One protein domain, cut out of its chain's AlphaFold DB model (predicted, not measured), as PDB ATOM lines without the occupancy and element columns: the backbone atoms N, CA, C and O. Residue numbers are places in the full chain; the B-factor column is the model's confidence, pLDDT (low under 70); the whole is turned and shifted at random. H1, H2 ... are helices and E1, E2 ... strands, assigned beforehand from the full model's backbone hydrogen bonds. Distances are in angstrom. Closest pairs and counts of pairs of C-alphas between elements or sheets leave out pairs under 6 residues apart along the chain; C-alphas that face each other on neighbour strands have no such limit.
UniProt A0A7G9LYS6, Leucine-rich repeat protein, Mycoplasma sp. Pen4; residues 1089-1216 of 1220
ATOM      1  N   ARG A1089      24.374  29.416 -55.147       95.50
ATOM      2  CA  ARG A1089      25.350  30.503 -55.067       95.50
ATOM      3  C   ARG A1089      25.066  31.459 -53.915       95.50
ATOM      4  O   ARG A1089      23.944  31.948 -53.784       95.50
ATOM      5  N   PHE A1090      26.116  31.780 -53.163       96.75
ATOM      6  CA  PHE A1090      26.150  32.930 -52.260       96.75
ATOM      7  C   PHE A1090      26.926  34.068 -52.907       96.75
ATOM      8  O   PHE A1090      28.050  33.869 -53.368       96.75
ATOM      9  N   TYR A1091      26.318  35.248 -52.943       94.88
ATOM     10  CA  TYR A1091      26.942  36.463 -53.450       94.88
ATOM     11  C   TYR A1091      27.775  37.188 -52.368       94.88
ATOM     12  O   TYR A1091      27.841  36.762 -51.214       94.88
ATOM     13  N   GLN A1092      28.451  38.280 -52.743       91.69
ATOM     14  CA  GLN A1092      29.400  39.000 -51.881       91.69
ATOM     15  C   GLN A1092      28.743  39.495 -50.588       91.69
ATOM     16  O   GLN A1092      27.626  40.001 -50.610       91.69
ATOM     17  N   SER A1093      29.428  39.378 -49.453       93.06
ATOM     18  CA  SER A1093      28.912  39.810 -48.147       93.06
ATOM     19  C   SER A1093      27.585  39.173 -47.701       93.06
ATOM     20  O   SER A1093      26.966  39.682 -46.773       93.06
ATOM     21  N   ALA A1094      27.110  38.083 -48.329       95.50
ATOM     22  CA  ALA A1094      25.807  37.474 -48.026       95.50
ATOM     23  C   ALA A1094      25.544  37.284 -46.518       95.50
ATOM     24  O   ALA A1094      24.443  37.569 -46.065       95.50
ATOM     25  N   PHE A1095      26.558  36.880 -45.755       96.75
ATOM     26  CA  PHE A1095      26.558  36.709 -44.302       96.75
ATOM     27  C   PHE A1095      27.688  37.502 -43.625       96.75
ATOM     28  O   PHE A1095      28.175  37.096 -42.575       96.75
ATOM     29  N   GLU A1096      28.147  38.612 -44.207       94.25
ATOM     30  CA  GLU A1096      29.208  39.424 -43.592       94.25
ATOM     31  C   GLU A1096      28.811  39.872 -42.179       94.25
ATOM     32  O   GLU A1096      27.719  40.413 -41.985       94.25
ATOM     33  N   ASP A1097      29.692  39.636 -41.203       95.00
ATOM     34  CA  ASP A1097      29.478  39.916 -39.775       95.00
ATOM     35  C   ASP A1097      28.255  39.196 -39.158       95.00
ATOM     36  O   ASP A1097      27.762  39.580 -38.095       95.00
ATOM     37  N   ALA A1098      27.734  38.149 -39.806       96.75
ATOM     38  CA  ALA A1098      26.667  37.332 -39.236       96.75
ATOM     39  C   ALA A1098      27.199  36.402 -38.131       96.75
ATOM     40  O   ALA A1098      28.292  35.835 -38.228       96.75
ATOM     41  N   THR A1099      26.388  36.208 -37.091       96.88
ATOM     42  CA  THR A1099      26.667  35.287 -35.981       96.88
ATOM     43  C   THR A1099      25.691  34.118 -36.014       96.88
ATOM     44  O   THR A1099      24.487  34.316 -36.144       96.88
ATOM     45  N   PHE A1100      26.202  32.903 -35.863       96.62
ATOM     46  CA  PHE A1100      25.453  31.657 -35.913       96.62
ATOM     47  C   PHE A1100      25.494  30.950 -34.558       96.62
ATOM     48  O   PHE A1100      26.565  30.806 -33.969       96.62
ATOM     49  N   SER A1101      24.346  30.479 -34.065       94.62
ATOM     50  CA  SER A1101      24.315  29.626 -32.864       94.62
ATOM     51  C   SER A1101      24.748  28.199 -33.192       94.62
ATOM     52  O   SER A1101      25.540  27.611 -32.459       94.62
ATOM     53  N   ASN A1102      24.279  27.662 -34.324       91.56
ATOM     54  CA  ASN A1102      24.856  26.467 -34.928       91.56
ATOM     55  C   ASN A1102      25.937  26.874 -35.937       91.56
ATOM     56  O   ASN A1102      25.638  27.405 -37.005       91.56
ATOM     57  N   THR A1103      27.195  26.620 -35.592       93.88
ATOM     58  CA  THR A1103      28.358  27.020 -36.391       93.88
ATOM     59  C   THR A1103      28.732  26.006 -37.478       93.88
ATOM     60  O   THR A1103      29.674  26.251 -38.236       93.88
ATOM     61  N   GLU A1104      28.005  24.886 -37.575       95.50
ATOM     62  CA  GLU A1104      28.117  23.893 -38.645       95.50
ATOM     63  C   GLU A1104      26.952  24.034 -39.633       95.50
ATOM     64  O   GLU A1104      25.794  23.778 -39.297       95.50
ATOM     65  N   LEU A1105      27.260  24.439 -40.869       96.19
ATOM     66  CA  LEU A1105      26.261  24.670 -41.916       96.19
ATOM     67  C   LEU A1105      26.436  23.695 -43.082       96.19
ATOM     68  O   LEU A1105      27.552  23.409 -43.517       96.19
ATOM     69  N   THR A1106      25.313  23.223 -43.626       97.12
ATOM     70  CA  THR A1106      25.278  22.274 -44.748       97.12
ATOM     71  C   THR A1106      24.535  22.865 -45.943       97.12
ATOM     72  O   THR A1106      23.377  23.261 -45.825       97.12
ATOM     73  N   PHE A1107      25.174  22.858 -47.117       97.31
ATOM     74  CA  PHE A1107      24.603  23.335 -48.380       97.31
ATOM     75  C   PHE A1107      24.836  22.313 -49.514       97.31
ATOM     76  O   PHE A1107      25.821  22.409 -50.251       97.31
ATOM     77  N   PRO A1108      23.942  21.317 -49.681       97.50
ATOM     78  CA  PRO A1108      24.146  20.193 -50.604       97.50
ATOM     79  C   PRO A1108      24.246  20.584 -52.084       97.50
ATOM     80  O   PRO A1108      24.988  19.949 -52.832       97.50
ATOM     81  N   GLU A1109      23.512  21.618 -52.506       98.12
ATOM     82  CA  GLU A1109      23.451  22.086 -53.900       98.12
ATOM     83  C   GLU A1109      24.373  23.275 -54.207       98.12
ATOM     84  O   GLU A1109      24.359  23.792 -55.325       98.12
ATOM     85  N   LEU A1110      25.191  23.706 -53.244       98.12
ATOM     86  CA  LEU A1110      26.049  24.876 -53.402       98.12
ATOM     87  C   LEU A1110      27.172  24.598 -54.400       98.12
ATOM     88  O   LEU A1110      27.948  23.668 -54.214       98.12
ATOM     89  N   VAL A1111      27.276  25.430 -55.439       97.69
ATOM     90  CA  VAL A1111      28.286  25.319 -56.508       97.69
ATOM     91  C   VAL A1111      29.342  26.419 -56.398       97.69
ATOM     92  O   VAL A1111      30.507  26.194 -56.735       97.69
ATOM     93  N   GLN A1112      28.956  27.605 -55.916       96.25
ATOM     94  CA  GLN A1112      29.802  28.796 -55.941       96.25
ATOM     95  C   GLN A1112      29.618  29.680 -54.700       96.25
ATOM     96  O   GLN A1112      28.495  29.966 -54.290       96.25
ATOM     97  N   ILE A1113      30.725  30.177 -54.145       96.38
ATOM     98  CA  ILE A1113      30.729  31.203 -53.093       96.38
ATOM     99  C   ILE A1113      31.518  32.408 -53.592       96.38
ATOM    100  O   ILE A1113      32.710  32.293 -53.888       96.38
ATOM    101  N   ASP A1114      30.858  33.557 -53.679       91.44
ATOM    102  CA  ASP A1114      31.471  34.798 -54.132       91.44
ATOM    103  C   ASP A1114      32.212  35.534 -53.011       91.44
ATOM    104  O   ASP A1114      31.964  35.368 -51.817       91.44
ATOM    105  N   GLY A1115      33.100  36.432 -53.421       80.44
ATOM    106  CA  GLY A1115      33.677  37.441 -52.550       80.44
ATOM    107  C   GLY A1115      34.298  38.577 -53.360       80.44
ATOM    108  O   GLY A1115      34.311  38.540 -54.598       80.44
ATOM    109  N   GLY A1116      34.708  39.640 -52.672       74.38
ATOM    110  CA  GLY A1116      35.276  40.844 -53.276       74.38
ATOM    111  C   GLY A1116      36.794  40.827 -53.434       74.38
ATOM    112  O   GLY A1116      37.495  39.872 -53.091       74.38
ATOM    113  N   THR A1117      37.311  41.923 -53.982       65.75
ATOM    114  CA  THR A1117      38.728  42.106 -54.289       65.75
ATOM    115  C   THR A1117      39.589  42.067 -53.026       65.75
ATOM    116  O   THR A1117      39.368  42.829 -52.093       65.75
ATOM    117  N   CYS A1118      40.602  41.198 -53.015       60.97
ATOM    118  CA  CYS A1118      41.590  41.119 -51.941       60.97
ATOM    119  C   CYS A1118      42.859  41.882 -52.361       60.97
ATOM    120  O   CYS A1118      43.637  41.389 -53.183       60.97
ATOM    121  N   TYR A1119      43.077  43.087 -51.824       59.03
ATOM    122  CA  TYR A1119      44.281  43.883 -52.093       59.03
ATOM    123  C   TYR A1119      45.330  43.648 -51.000       59.03
ATOM    124  O   TYR A1119      45.355  44.306 -49.967       59.03
ATOM    125  N   PHE A1120      46.250  42.716 -51.243       53.41
ATOM    126  CA  PHE A1120      47.347  42.366 -50.325       53.41
ATOM    127  C   PHE A1120      48.392  43.485 -50.080       53.41
ATOM    128  O   PHE A1120      49.435  43.207 -49.496       53.41
ATOM    129  N   ILE A1121      48.175  44.729 -50.534       45.06
ATOM    130  CA  ILE A1121      49.263  45.714 -50.718       45.06
ATOM    131  C   ILE A1121      49.162  46.970 -49.819       45.06
ATOM    132  O   ILE A1121      50.156  47.679 -49.707       45.06
ATOM    133  N   SER A1122      48.065  47.247 -49.100       47.44
ATOM    134  CA  SER A1122      47.952  48.515 -48.329       47.44
ATOM    135  C   SER A1122      47.708  48.390 -46.817       47.44
ATOM    136  O   SER A1122      47.814  49.383 -46.103       47.44
ATOM    137  N   GLY A1123      47.389  47.201 -46.292       44.94
ATOM    138  CA  GLY A1123      47.126  47.015 -44.856       44.94
ATOM    139  C   GLY A1123      45.852  47.690 -44.318       44.94
ATOM    140  O   GLY A1123      45.627  47.628 -43.112       44.94
ATOM    141  N   ALA A1124      45.014  48.289 -45.177       44.31
ATOM    142  CA  ALA A1124      43.826  49.051 -44.770       44.31
ATOM    143  C   ALA A1124      42.522  48.694 -45.520       44.31
ATOM    144  O   ALA A1124      41.492  49.311 -45.255       44.31
ATOM    145  N   ASP A1125      42.529  47.715 -46.433       54.19
ATOM    146  CA  ASP A1125      41.423  47.559 -47.389       54.19
ATOM    147  C   ASP A1125      40.311  46.584 -46.941       54.19
ATOM    148  O   ASP A1125      40.588  45.562 -46.301       54.19
ATOM    149  N   PRO A1126      39.039  46.880 -47.286       59.28
ATOM    150  CA  PRO A1126      37.887  46.062 -46.928       59.28
ATOM    151  C   PRO A1126      37.874  44.744 -47.712       59.28
ATOM    152  O   PRO A1126      37.925  44.721 -48.943       59.28
ATOM    153  N   PHE A1127      37.778  43.640 -46.979       65.50
ATOM    154  CA  PHE A1127      37.360  42.357 -47.532       65.50
ATOM    155  C   PHE A1127      35.838  42.442 -47.786       65.50
ATOM    156  O   PHE A1127      35.144  43.129 -47.035       65.50
ATOM    157  N   TYR A1128      35.320  41.758 -48.815       77.81
ATOM    158  CA  TYR A1128      33.866  41.625 -49.059       77.81
ATOM    159  C   TYR A1128      33.477  40.157 -49.311       77.81
ATOM    160  O   TYR A1128      32.946  39.795 -50.366       77.81
ATOM    161  N   GLY A1129      33.868  39.265 -48.403       88.19
ATOM    162  CA  GLY A1129      33.599  37.828 -48.493       88.19
ATOM    163  C   GLY A1129      32.161  37.463 -48.140       88.19
ATOM    164  O   GLY A1129      31.589  38.056 -47.232       88.19
ATOM    165  N   ALA A1130      31.574  36.461 -48.805       94.31
ATOM    166  CA  ALA A1130      30.228  35.985 -48.469       94.31
ATOM    167  C   ALA A1130      30.063  35.575 -46.994       94.31
ATOM    168  O   ALA A1130      29.006  35.814 -46.431       94.31
ATOM    169  N   PHE A1131      31.090  34.996 -46.369       95.56
ATOM    170  CA  PHE A1131      31.101  34.549 -44.968       95.56
ATOM    171  C   PHE A1131      32.174  35.265 -44.140       95.56
ATOM    172  O   PHE A1131      32.710  34.720 -43.171       95.56
ATOM    173  N   GLN A1132      32.533  36.480 -44.533       92.06
ATOM    174  CA  GLN A1132      33.553  37.250 -43.842       92.06
ATOM    175  C   GLN A1132      33.169  37.574 -42.399       92.06
ATOM    176  O   GLN A1132      32.018  37.907 -42.122       92.06
ATOM    177  N   SER A1133      34.160  37.526 -41.503       93.38
ATOM    178  CA  SER A1133      34.000  37.875 -40.080       93.38
ATOM    179  C   SER A1133      32.897  37.083 -39.359       93.38
ATOM    180  O   SER A1133      32.329  37.549 -38.377       93.38
ATOM    181  N   THR A1134      32.574  35.881 -39.839       96.69
ATOM    182  CA  THR A1134      31.557  35.016 -39.226       96.69
ATOM    183  C   THR A1134      32.156  34.089 -38.167       96.69
ATOM    184  O   THR A1134      33.346  33.761 -38.192       96.69
ATOM    185  N   ASN A1135      31.327  33.595 -37.247       96.94
ATOM    186  CA  ASN A1135      31.726  32.597 -36.245       96.94
ATOM    187  C   ASN A1135      31.499  31.137 -36.697       96.94
ATOM    188  O   ASN A1135      31.534  30.234 -35.862       96.94
ATOM    189  N   ILE A1136      31.257  30.890 -37.991       96.62
ATOM    190  CA  ILE A1136      31.116  29.525 -38.518       96.62
ATOM    191  C   ILE A1136      32.396  28.728 -38.264       96.62
ATOM    192  O   ILE A1136      33.494  29.256 -38.412       96.62
ATOM    193  N   THR A1137      32.258  27.453 -37.916       96.25
ATOM    194  CA  THR A1137      33.385  26.547 -37.654       96.25
ATOM    195  C   THR A1137      33.499  25.471 -38.722       96.25
ATOM    196  O   THR A1137      34.609  25.005 -38.990       96.25
ATOM    197  N   LYS A1138      32.380  25.096 -39.356       96.06
ATOM    198  CA  LYS A1138      32.344  24.044 -40.371       96.06
ATOM    199  C   LYS A1138      31.344  24.337 -41.488       96.06
ATOM    200  O   LYS A1138      30.208  24.724 -41.228       96.06
ATOM    201  N   ILE A1139      31.770  24.108 -42.729       95.88
ATOM    202  CA  ILE A1139      30.911  24.129 -43.921       95.88
ATOM    203  C   ILE A1139      30.958  22.762 -44.600       95.88
ATOM    204  O   ILE A1139      32.042  22.279 -44.923       95.88
ATOM    205  N   ILE A1140      29.788  22.179 -44.867       96.50
ATOM    206  CA  ILE A1140      29.623  20.965 -45.675       96.50
ATOM    207  C   ILE A1140      28.955  21.350 -46.996       96.50
ATOM    208  O   ILE A1140      27.779  21.722 -47.028       96.50
ATOM    209  N   ALA A1141      29.698  21.274 -48.098       96.69
ATOM    210  CA  ALA A1141      29.234  21.673 -49.424       96.69
ATOM    211  C   ALA A1141      29.801  20.731 -50.508       96.69
ATOM    212  O   ALA A1141      30.728  21.094 -51.240       96.69
ATOM    213  N   PRO A1142      29.244  19.514 -50.661       96.06
ATOM    214  CA  PRO A1142      29.831  18.470 -51.500       96.06
ATOM    215  C   PRO A1142      29.871  18.824 -52.991       96.06
ATOM    216  O   PRO A1142      30.699  18.282 -53.718       96.06
ATOM    217  N   LYS A1143      29.005  19.723 -53.476       97.12
ATOM    218  CA  LYS A1143      28.968  20.171 -54.881       97.12
ATOM    219  C   LYS A1143      29.756  21.459 -55.147       97.12
ATOM    220  O   LYS A1143      29.787  21.904 -56.294       97.12
ATOM    221  N   LEU A1144      30.404  22.036 -54.133       97.56
ATOM    222  CA  LEU A1144      31.102  23.316 -54.253       97.56
ATOM    223  C   LEU A1144      32.302  23.184 -55.194       97.56
ATOM    224  O   LEU A1144      33.158  22.330 -54.987       97.56
ATOM    225  N   GLN A1145      32.365  24.041 -56.216       96.88
ATOM    226  CA  GLN A1145      33.410  24.030 -57.248       96.88
ATOM    227  C   GLN A1145      34.304  25.271 -57.196       96.88
ATOM    228  O   GLN A1145      35.500  25.183 -57.482       96.88
ATOM    229  N   ILE A1146      33.739  26.438 -56.864       96.88
ATOM    230  CA  ILE A1146      34.452  27.719 -56.932       96.88
ATOM    231  C   ILE A1146      34.280  28.501 -55.632       96.88
ATOM    232  O   ILE A1146      33.162  28.802 -55.216       96.88
ATOM    233  N   ILE A1147      35.409  28.895 -55.046       96.56
ATOM    234  CA  ILE A1147      35.484  29.805 -53.902       96.56
ATOM    235  C   ILE A1147      36.217  31.063 -54.367       96.56
ATOM    236  O   ILE A1147      37.389  31.001 -54.736       96.56
ATOM    237  N   TYR A1148      35.541  32.208 -54.401       94.56
ATOM    238  CA  TYR A1148      36.146  33.469 -54.834       94.56
ATOM    239  C   TYR A1148      36.971  34.141 -53.731       94.56
ATOM    240  O   TYR A1148      37.047  33.687 -52.588       94.56
ATOM    241  N   SER A1149      37.644  35.222 -54.118       91.62
ATOM    242  CA  SER A1149      38.536  35.984 -53.253       91.62
ATOM    243  C   SER A1149      37.842  36.442 -51.971       91.62
ATOM    244  O   SER A1149      36.694  36.871 -52.004       91.62
ATOM    245  N   SER A1150      38.546  36.377 -50.846       91.62
ATOM    246  CA  SER A1150      38.059  36.777 -49.515       91.62
ATOM    247  C   SER A1150      36.831  36.032 -48.964       91.62
ATOM    248  O   SER A1150      36.356  36.423 -47.904       91.62
ATOM    249  N   ALA A1151      36.299  34.997 -49.629       94.00
ATOM    250  CA  ALA A1151      35.005  34.379 -49.301       94.00
ATOM    251  C   ALA A1151      34.781  34.071 -47.806       94.00
ATOM    252  O   ALA A1151      33.689  34.322 -47.300       94.00
ATOM    253  N   PHE A1152      35.808  33.581 -47.108       95.00
ATOM    254  CA  PHE A1152      35.792  33.221 -45.686       95.00
ATOM    255  C   PHE A1152      36.755  34.067 -44.839       95.00
ATOM    256  O   PHE A1152      37.080  33.683 -43.714       95.00
ATOM    257  N   ALA A1153      37.243  35.194 -45.362       91.50
ATOM    258  CA  ALA A1153      38.246  36.015 -44.691       91.50
ATOM    259  C   ALA A1153      37.815  36.383 -43.259       91.50
ATOM    260  O   ALA A1153      36.687  36.825 -43.036       91.50
ATOM    261  N   LYS A1154      38.722  36.225 -42.287       91.94
ATOM    262  CA  LYS A1154      38.491  36.521 -40.857       91.94
ATOM    263  C   LYS A1154      37.359  35.721 -40.188       91.94
ATOM    264  O   LYS A1154      36.909  36.107 -39.113       91.94
ATOM    265  N   SER A1155      36.876  34.639 -40.800       94.81
ATOM    266  CA  SER A1155      35.902  33.749 -40.154       94.81
ATOM    267  C   SER A1155      36.566  32.798 -39.150       94.81
ATOM    268  O   SER A1155      37.769  32.546 -39.208       94.81
ATOM    269  N   SER A1156      35.772  32.210 -38.252       96.06
ATOM    270  CA  SER A1156      36.233  31.194 -37.285       96.06
ATOM    271  C   SER A1156      36.333  29.776 -37.873       96.06
ATOM    272  O   SER A1156      36.392  28.801 -37.125       96.06
ATOM    273  N   LEU A1157      36.339  29.650 -39.205       96.44
ATOM    274  CA  LEU A1157      36.246  28.373 -39.906       96.44
ATOM    275  C   LEU A1157      37.441  27.475 -39.564       96.44
ATOM    276  O   LEU A1157      38.583  27.872 -39.787       96.44
ATOM    277  N   THR A1158      37.176  26.270 -39.054       95.31
ATOM    278  CA  THR A1158      38.193  25.266 -38.694       95.31
ATOM    279  C   THR A1158      38.222  24.067 -39.636       95.31
ATOM    280  O   THR A1158      39.266  23.432 -39.777       95.31
ATOM    281  N   GLU A1159      37.093  23.769 -40.282       94.69
ATOM    282  CA  GLU A1159      36.913  22.623 -41.173       94.69
ATOM    283  C   GLU A1159      36.042  23.010 -42.377       94.69
ATOM    284  O   GLU A1159      35.086  23.778 -42.252       94.69
ATOM    285  N   ILE A1160      36.349  22.466 -43.553       94.94
ATOM    286  CA  ILE A1160      35.512  22.588 -44.747       94.94
ATOM    287  C   ILE A1160      35.498  21.259 -45.506       94.94
ATOM    288  O   ILE A1160      36.547  20.753 -45.894       94.94
ATOM    289  N   ASP A1161      34.303  20.711 -45.725       94.56
ATOM    290  CA  ASP A1161      34.064  19.510 -46.530       94.56
ATOM    291  C   ASP A1161      33.537  19.929 -47.909       94.56
ATOM    292  O   ASP A1161      32.353  20.234 -48.095       94.56
ATOM    293  N   ALA A1162      34.459  20.036 -48.866       94.44
ATOM    294  CA  ALA A1162      34.186  20.495 -50.224       94.44
ATOM    295  C   ALA A1162      35.119  19.803 -51.248       94.44
ATOM    296  O   ALA A1162      35.953  20.454 -51.886       94.44
ATOM    297  N   PRO A1163      34.984  18.477 -51.453       92.62
ATOM    298  CA  PRO A1163      35.934  17.664 -52.224       92.62
ATOM    299  C   PRO A1163      35.982  18.010 -53.721       92.62
ATOM    300  O   PRO A1163      36.920  17.632 -54.425       92.62
ATOM    301  N   ASN A1164      34.965  18.713 -54.225       94.88
ATOM    302  CA  ASN A1164      34.825  19.076 -55.634       94.88
ATOM    303  C   ASN A1164      35.362  20.476 -55.982       94.88
ATOM    304  O   ASN A1164      35.205  20.903 -57.126       94.88
ATOM    305  N   VAL A1165      36.008  21.179 -55.043       96.56
ATOM    306  CA  VAL A1165      36.549  22.523 -55.291       96.56
ATOM    307  C   VAL A1165      37.667  22.464 -56.331       96.56
ATOM    308  O   VAL A1165      38.687  21.812 -56.132       96.56
ATOM    309  N   GLU A1166      37.496  23.198 -57.433       95.81
ATOM    310  CA  GLU A1166      38.457  23.278 -58.538       95.81
ATOM    311  C   GLU A1166      39.255  24.588 -58.538       95.81
ATOM    312  O   GLU A1166      40.367  24.649 -59.077       95.81
ATOM    313  N   ARG A1167      38.685  25.663 -57.978       95.38
ATOM    314  CA  ARG A1167      39.254  27.017 -58.032       95.38
ATOM    315  C   ARG A1167      39.053  27.771 -56.720       95.38
ATOM    316  O   ARG A1167      37.923  27.899 -56.255       95.38
ATOM    317  N   ILE A1168      40.135  28.351 -56.200       94.50
ATOM    318  CA  ILE A1168      40.131  29.212 -55.007       94.50
ATOM    319  C   ILE A1168      40.745  30.579 -55.356       94.50
ATOM    320  O   ILE A1168      41.810  30.636 -55.970       94.50
ATOM    321  N   GLY A1169      40.066  31.675 -55.008       91.62
ATOM    322  CA  GLY A1169      40.485  33.060 -55.260       91.62
ATOM    323  C   GLY A1169      41.466  33.626 -54.226       91.62
ATOM    324  O   GLY A1169      41.799  32.974 -53.242       91.62
ATOM    325  N   ASP A1170      41.929  34.858 -54.451       90.12
ATOM    326  CA  ASP A1170      42.926  35.545 -53.612       90.12
ATOM    327  C   ASP A1170      42.405  35.741 -52.173       90.12
ATOM    328  O   ASP A1170      41.302  36.248 -51.968       90.12
ATOM    329  N   GLY A1171      43.190  35.348 -51.166       89.00
ATOM    330  CA  GLY A1171      42.841  35.538 -49.751       89.00
ATOM    331  C   GLY A1171      41.550  34.862 -49.286       89.00
ATOM    332  O   GLY A1171      40.987  35.283 -48.283       89.00
ATOM    333  N   ALA A1172      41.050  33.844 -49.996       92.19
ATOM    334  CA  ALA A1172      39.753  33.227 -49.702       92.19
ATOM    335  C   ALA A1172      39.593  32.739 -48.250       92.19
ATOM    336  O   ALA A1172      38.488  32.813 -47.721       92.19
ATOM    337  N   PHE A1173      40.678  32.296 -47.610       93.56
ATOM    338  CA  PHE A1173      40.704  31.789 -46.237       93.56
ATOM    339  C   PHE A1173      41.677  32.568 -45.339       93.56
ATOM    340  O   PHE A1173      42.140  32.040 -44.328       93.56
ATOM    341  N   CYS A1174      42.027  33.812 -45.684       90.12
ATOM    342  CA  CYS A1174      42.973  34.576 -44.877       90.12
ATOM    343  C   CYS A1174      42.395  34.858 -43.481       90.12
ATOM    344  O   CYS A1174      41.201  35.125 -43.328       90.12
ATOM    345  N   PHE A1175      43.246  34.804 -42.455       90.69
ATOM    346  CA  PHE A1175      42.840  34.985 -41.056       90.69
ATOM    347  C   PHE A1175      41.731  34.021 -40.580       90.69
ATOM    348  O   PHE A1175      40.934  34.390 -39.720       90.69
ATOM    349  N   THR A1176      41.653  32.811 -41.142       93.75
ATOM    350  CA  THR A1176      40.768  31.738 -40.647       93.75
ATOM    351  C   THR A1176      41.480  30.825 -39.648       93.75
ATOM    352  O   THR A1176      42.690  30.937 -39.450       93.75
ATOM    353  N   ALA A1177      40.740  29.903 -39.025       93.88
ATOM    354  CA  ALA A1177      41.253  28.917 -38.070       93.88
ATOM    355  C   ALA A1177      41.395  27.500 -38.671       93.88
ATOM    356  O   ALA A1177      41.419  26.514 -37.925       93.88
ATOM    357  N   LEU A1178      41.465  27.387 -40.005       93.00
ATOM    358  CA  LEU A1178      41.568  26.109 -40.711       93.00
ATOM    359  C   LEU A1178      42.816  25.344 -40.262       93.00
ATOM    360  O   LEU A1178      43.894  25.923 -40.149       93.00
ATOM    361  N   LYS A1179      42.661  24.041 -40.008       86.88
ATOM    362  CA  LYS A1179      43.769  23.159 -39.591       86.88
ATOM    363  C   LYS A1179      44.258  22.241 -40.705       86.88
ATOM    364  O   LYS A1179      45.433  21.896 -40.737       86.88
ATOM    365  N   ASP A1180      43.345  21.830 -41.577       84.19
ATOM    366  CA  ASP A1180      43.600  21.007 -42.754       84.19
ATOM    367  C   ASP A1180      42.503  21.281 -43.795       84.19
ATOM    368  O   ASP A1180      41.455  21.850 -43.474       84.19
ATOM    369  N   VAL A1181      42.746  20.888 -45.042       85.75
ATOM    370  CA  VAL A1181      41.795  21.010 -46.153       85.75
ATOM    371  C   VAL A1181      41.824  19.765 -47.037       85.75
ATOM    372  O   VAL A1181      42.885  19.172 -47.253       85.75
ATOM    373  N   ASP A1182      40.670  19.389 -47.588       83.69
ATOM    374  CA  ASP A1182      40.546  18.291 -48.552       83.69
ATOM    375  C   ASP A1182      39.987  18.792 -49.896       83.69
ATOM    376  O   ASP A1182      38.781  18.806 -50.140       83.69
ATOM    377  N   PHE A1183      40.885  19.254 -50.772       90.62
ATOM    378  CA  PHE A1183      40.549  19.822 -52.084       90.62
ATOM    379  C   PHE A1183      41.082  18.966 -53.238       90.62
ATOM    380  O   PHE A1183      41.789  19.463 -54.112       90.62
ATOM    381  N   ASN A1184      40.755  17.673 -53.258       87.19
ATOM    382  CA  ASN A1184      41.317  16.698 -54.207       87.19
ATOM    383  C   ASN A1184      41.187  17.065 -55.696       87.19
ATOM    384  O   ASN A1184      41.985  16.591 -56.499       87.19
ATOM    385  N   LYS A1185      40.218  17.908 -56.085       93.12
ATOM    386  CA  LYS A1185      40.009  18.356 -57.477       93.12
ATOM    387  C   LYS A1185      40.584  19.739 -57.803       93.12
ATOM    388  O   LYS A1185      40.315  20.277 -58.878       93.12
ATOM    389  N   LEU A1186      41.367  20.331 -56.902       94.31
ATOM    390  CA  LEU A1186      41.864  21.694 -57.053       94.31
ATOM    391  C   LEU A1186      42.831  21.825 -58.237       94.31
ATOM    392  O   LEU A1186      43.820  21.099 -58.325       94.31
ATOM    393  N   LYS A1187      42.554  22.791 -59.123       93.00
ATOM    394  CA  LYS A1187      43.343  23.108 -60.330       93.00
ATOM    395  C   LYS A1187      44.013  24.481 -60.252       93.00
ATOM    396  O   LYS A1187      45.070  24.692 -60.840       93.00
ATOM    397  N   LYS A1188      43.388  25.447 -59.566       92.56
ATOM    398  CA  LYS A1188      43.883  26.830 -59.469       92.56
ATOM    399  C   LYS A1188      43.689  27.407 -58.073       92.56
ATOM    400  O   LYS A1188      42.582  27.380 -57.541       92.56
ATOM    401  N   ILE A1189      44.743  28.024 -57.546       91.56
ATOM    402  CA  ILE A1189      44.736  28.748 -56.273       91.56
ATOM    403  C   ILE A1189      45.211  30.195 -56.470       91.56
ATOM    404  O   ILE A1189      46.086  30.461 -57.296       91.56
ATOM    405  N   GLY A1190      44.584  31.131 -55.758       88.25
ATOM    406  CA  GLY A1190      44.941  32.549 -55.735       88.25
ATOM    407  C   GLY A1190      46.149  32.855 -54.847       88.25
ATOM    408  O   GLY A1190      46.796  31.970 -54.292       88.25
ATOM    409  N   ARG A1191      46.462  34.141 -54.693       87.50
ATOM    410  CA  ARG A1191      47.540  34.625 -53.814       87.50
ATOM    411  C   ARG A1191      47.063  34.736 -52.368       87.50
ATOM    412  O   ARG A1191      45.922  35.118 -52.123       87.50
ATOM    413  N   GLY A1192      47.951  34.422 -51.422       87.19
ATOM    414  CA  GLY A1192      47.735  34.611 -49.981       87.19
ATOM    415  C   GLY A1192      46.480  33.930 -49.422       87.19
ATOM    416  O   GLY A1192      45.902  34.417 -48.455       87.19
ATOM    417  N   VAL A1193      46.029  32.834 -50.042       90.19
ATOM    418  CA  VAL A1193      44.771  32.148 -49.699       90.19
ATOM    419  C   VAL A1193      44.687  31.781 -48.227       90.19
ATOM    420  O   VAL A1193      43.647  32.001 -47.619       90.19
ATOM    421  N   PHE A1194      45.787  31.284 -47.672       91.69
ATOM    422  CA  PHE A1194      45.905  30.815 -46.295       91.69
ATOM    423  C   PHE A1194      46.709  31.788 -45.418       91.69
ATOM    424  O   PHE A1194      47.197  31.399 -44.363       91.69
ATOM    425  N   TYR A1195      46.846  33.055 -45.834       89.06
ATOM    426  CA  TYR A1195      47.647  34.041 -45.106       89.06
ATOM    427  C   TYR A1195      47.185  34.165 -43.651       89.06
ATOM    428  O   TYR A1195      46.017  34.489 -43.395       89.06
ATOM    429  N   LYS A1196      48.112  33.942 -42.710       88.50
ATOM    430  CA  LYS A1196      47.855  33.972 -41.259       88.50
ATOM    431  C   LYS A1196      46.784  32.973 -40.804       88.50
ATOM    432  O   LYS A1196      46.046  33.246 -39.859       88.50
ATOM    433  N   THR A1197      46.710  31.824 -41.467       89.50
ATOM    434  CA  THR A1197      45.987  30.649 -40.957       89.50
ATOM    435  C   THR A1197      46.926  29.754 -40.142       89.50
ATOM    436  O   THR A1197      48.140  29.761 -40.375       89.50
ATOM    437  N   PRO A1198      46.416  28.985 -39.164       87.12
ATOM    438  CA  PRO A1198      47.195  27.935 -38.517       87.12
ATOM    439  C   PRO A1198      47.725  26.934 -39.554       87.12
ATOM    440  O   PRO A1198      47.003  26.550 -40.465       87.12
ATOM    441  N   ASN A1199      48.976  26.491 -39.409       85.69
ATOM    442  CA  ASN A1199      49.608  25.512 -40.307       85.69
ATOM    443  C   ASN A1199      49.645  25.926 -41.796       85.69
ATOM    444  O   ASN A1199      49.652  25.059 -42.672       85.69
ATOM    445  N   GLU A1200      49.710  27.234 -42.084       87.94
ATOM    446  CA  GLU A1200      49.765  27.789 -43.448       87.94
ATOM    447  C   GLU A1200      50.756  27.031 -44.357       87.94
ATOM    448  O   GLU A1200      50.376  26.592 -45.444       87.94
ATOM    449  N   ASP A1201      51.988  26.798 -43.892       86.56
ATOM    450  CA  ASP A1201      53.035  26.108 -44.661       86.56
ATOM    451  C   ASP A1201      52.680  24.645 -45.001       86.56
ATOM    452  O   ASP A1201      52.945  24.174 -46.113       86.56
ATOM    453  N   GLU A1202      52.066  23.909 -44.068       88.19
ATOM    454  CA  GLU A1202      51.690  22.501 -44.266       88.19
ATOM    455  C   GLU A1202      50.513  22.372 -45.238       88.19
ATOM    456  O   GLU A1202      50.554  21.558 -46.167       88.19
ATOM    457  N   ILE A1203      49.496  23.227 -45.071       89.44
ATOM    458  CA  ILE A1203      48.330  23.299 -45.958       89.44
ATOM    459  C   ILE A1203      48.777  23.664 -47.378       89.44
ATOM    460  O   ILE A1203      48.387  23.001 -48.343       89.44
ATOM    461  N   LEU A1204      49.645  24.673 -47.523       86.69
ATOM    462  CA  LEU A1204      50.189  25.085 -48.818       86.69
ATOM    463  C   LEU A1204      50.977  23.962 -49.496       86.69
ATOM    464  O   LEU A1204      50.832  23.772 -50.707       86.69
ATOM    465  N   LYS A1205      51.771  23.189 -48.746       87.31
ATOM    466  CA  LYS A1205      52.512  22.039 -49.283       87.31
ATOM    467  C   LYS A1205      51.569  20.950 -49.807       87.31
ATOM    468  O   LYS A1205      51.766  20.470 -50.924       87.31
ATOM    469  N   LYS A1206      50.532  20.596 -49.037       88.56
ATOM    470  CA  LYS A1206      49.507  19.608 -49.426       88.56
ATOM    471  C   LYS A1206      48.763  20.050 -50.688       88.56
ATOM    472  O   LYS A1206      48.677  19.300 -51.657       88.56
ATOM    473  N   VAL A1207      48.287  21.292 -50.701       89.62
ATOM    474  CA  VAL A1207      47.544  21.875 -51.824       89.62
ATOM    475  C   VAL A1207      48.407  22.004 -53.084       89.62
ATOM    476  O   VAL A1207      47.935  21.697 -54.176       89.62
ATOM    477  N   SER A1208      49.676  22.398 -52.953       86.38
ATOM    478  CA  SER A1208      50.594  22.503 -54.098       86.38
ATOM    479  C   SER A1208      50.820  21.146 -54.771       86.38
ATOM    480  O   SER A1208      50.761  21.065 -55.996       86.38
ATOM    481  N   ALA A1209      50.982  20.075 -53.985       86.50
ATOM    482  CA  ALA A1209      51.109  18.712 -54.505       86.50
ATOM    483  C   ALA A1209      49.834  18.240 -55.230       86.50
ATOM    484  O   ALA A1209      49.914  17.624 -56.290       86.50
ATOM    485  N   ILE A1210      48.648  18.566 -54.699       88.44
ATOM    486  CA  ILE A1210      47.367  18.274 -55.364       88.44
ATOM    487  C   ILE A1210      47.282  18.995 -56.716       88.44
ATOM    488  O   ILE A1210      46.943  18.375 -57.722       88.44
ATOM    489  N   ILE A1211      47.625  20.286 -56.761       87.75
ATOM    490  CA  ILE A1211      47.604  21.073 -58.001       87.75
ATOM    491  C   ILE A1211      48.585  20.495 -59.025       87.75
ATOM    492  O   ILE A1211      48.242  20.414 -60.200       87.75
ATOM    493  N   GLU A1212      49.787  20.084 -58.614       84.81
ATOM    494  CA  GLU A1212      50.754  19.432 -59.507       84.81
ATOM    495  C   GLU A1212      50.226  18.115 -60.087       84.81
ATOM    496  O   GLU A1212      50.386  17.893 -61.285       84.81
ATOM    497  N   ASN A1213      49.538  17.299 -59.284       83.31
ATOM    498  CA  ASN A1213      48.920  16.045 -59.731       83.31
ATOM    499  C   ASN A1213      47.707  16.259 -60.652       83.31
ATOM    500  O   ASN A1213      47.437  15.429 -61.517       83.31
ATOM    501  N   ASN A1214      46.982  17.366 -60.473       83.50
ATOM    502  CA  ASN A1214      45.794  17.720 -61.255       83.50
ATOM    503  C   ASN A1214      46.095  18.586 -62.485       83.50
ATOM    504  O   ASN A1214      45.174  18.920 -63.237       83.50
ATOM    505  N   LYS A1215      47.357  18.978 -62.711       68.94
ATOM    506  CA  LYS A1215      47.772  19.576 -63.983       68.94
ATOM    507  C   LYS A1215      47.609  18.516 -65.068       68.94
ATOM    508  O   LYS A1215      48.355  17.542 -65.107       68.94
ATOM    509  N   GLU A1216      46.642  18.715 -65.961       55.03
ATOM    510  CA  GLU A1216      46.585  17.975 -67.219       55.03
ATOM    511  C   GLU A1216      47.955  18.068 -67.908       55.03
ATOM    512  O   GLU A1216      48.543  19.152 -68.000       55.03
TER     513      GLU A1216
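AT A GLANCE: This is residues 1089 to 1216 of the 1220 residues of the protein "Leucine-rich repeat protein" of Mycoplasma sp. Pen4 (UniProt A0A7G9LYS6). With little regular structure, the chain is wound in stacked turns, a solenoid whose turns are tied by strands E1, E2 and E3 along one side and by short parallel pairings along another. Helix H1 caps the last turn, and the loop of residues 1117 to 1127 sticks out. The printed part has 128 residues, with named elements in the order E1, E2, E3, H1; the sheet E1 E2 E3 is parallel. The class is mixed, with only 24 residues in named elements; the whole is compact, radius of gyration of the C-alphas 13.3 A, spans 39 by 37 by 23 A.

IN THESE COORDINATES: E1, residues 1104 to 1106, begins at C-alpha 1104 (28.117, 23.893, -38.645). E2 is residues 1138 to 1140 and E3 residues 1159 to 1161. H1, residues 1200 to 1214, is 20.8 A long and ends at C-alpha 1214 (45.794, 17.720, -61.255).

HOW THE PARTS SIT: E1 and E2 are parallel at 14 degrees, with N 1140 and O 1105 2.9 A apart, within hydrogen-bond range. E2 and E3 are parallel at 1 degrees, with N 1161 and O 1139 at 2.9 A. H1 is not on the sheet, and every O i to N i+4 pair in it is within hydrogen-bond range.

THE WHOLE: The C-alphas farthest apart, of Ser 1101 and Glu 1216, are 42.6 A apart. The printed part has no cut, and its three links are long. The pLDDT is under 70 in residues 1117 to 1127 and 1215 to 1216.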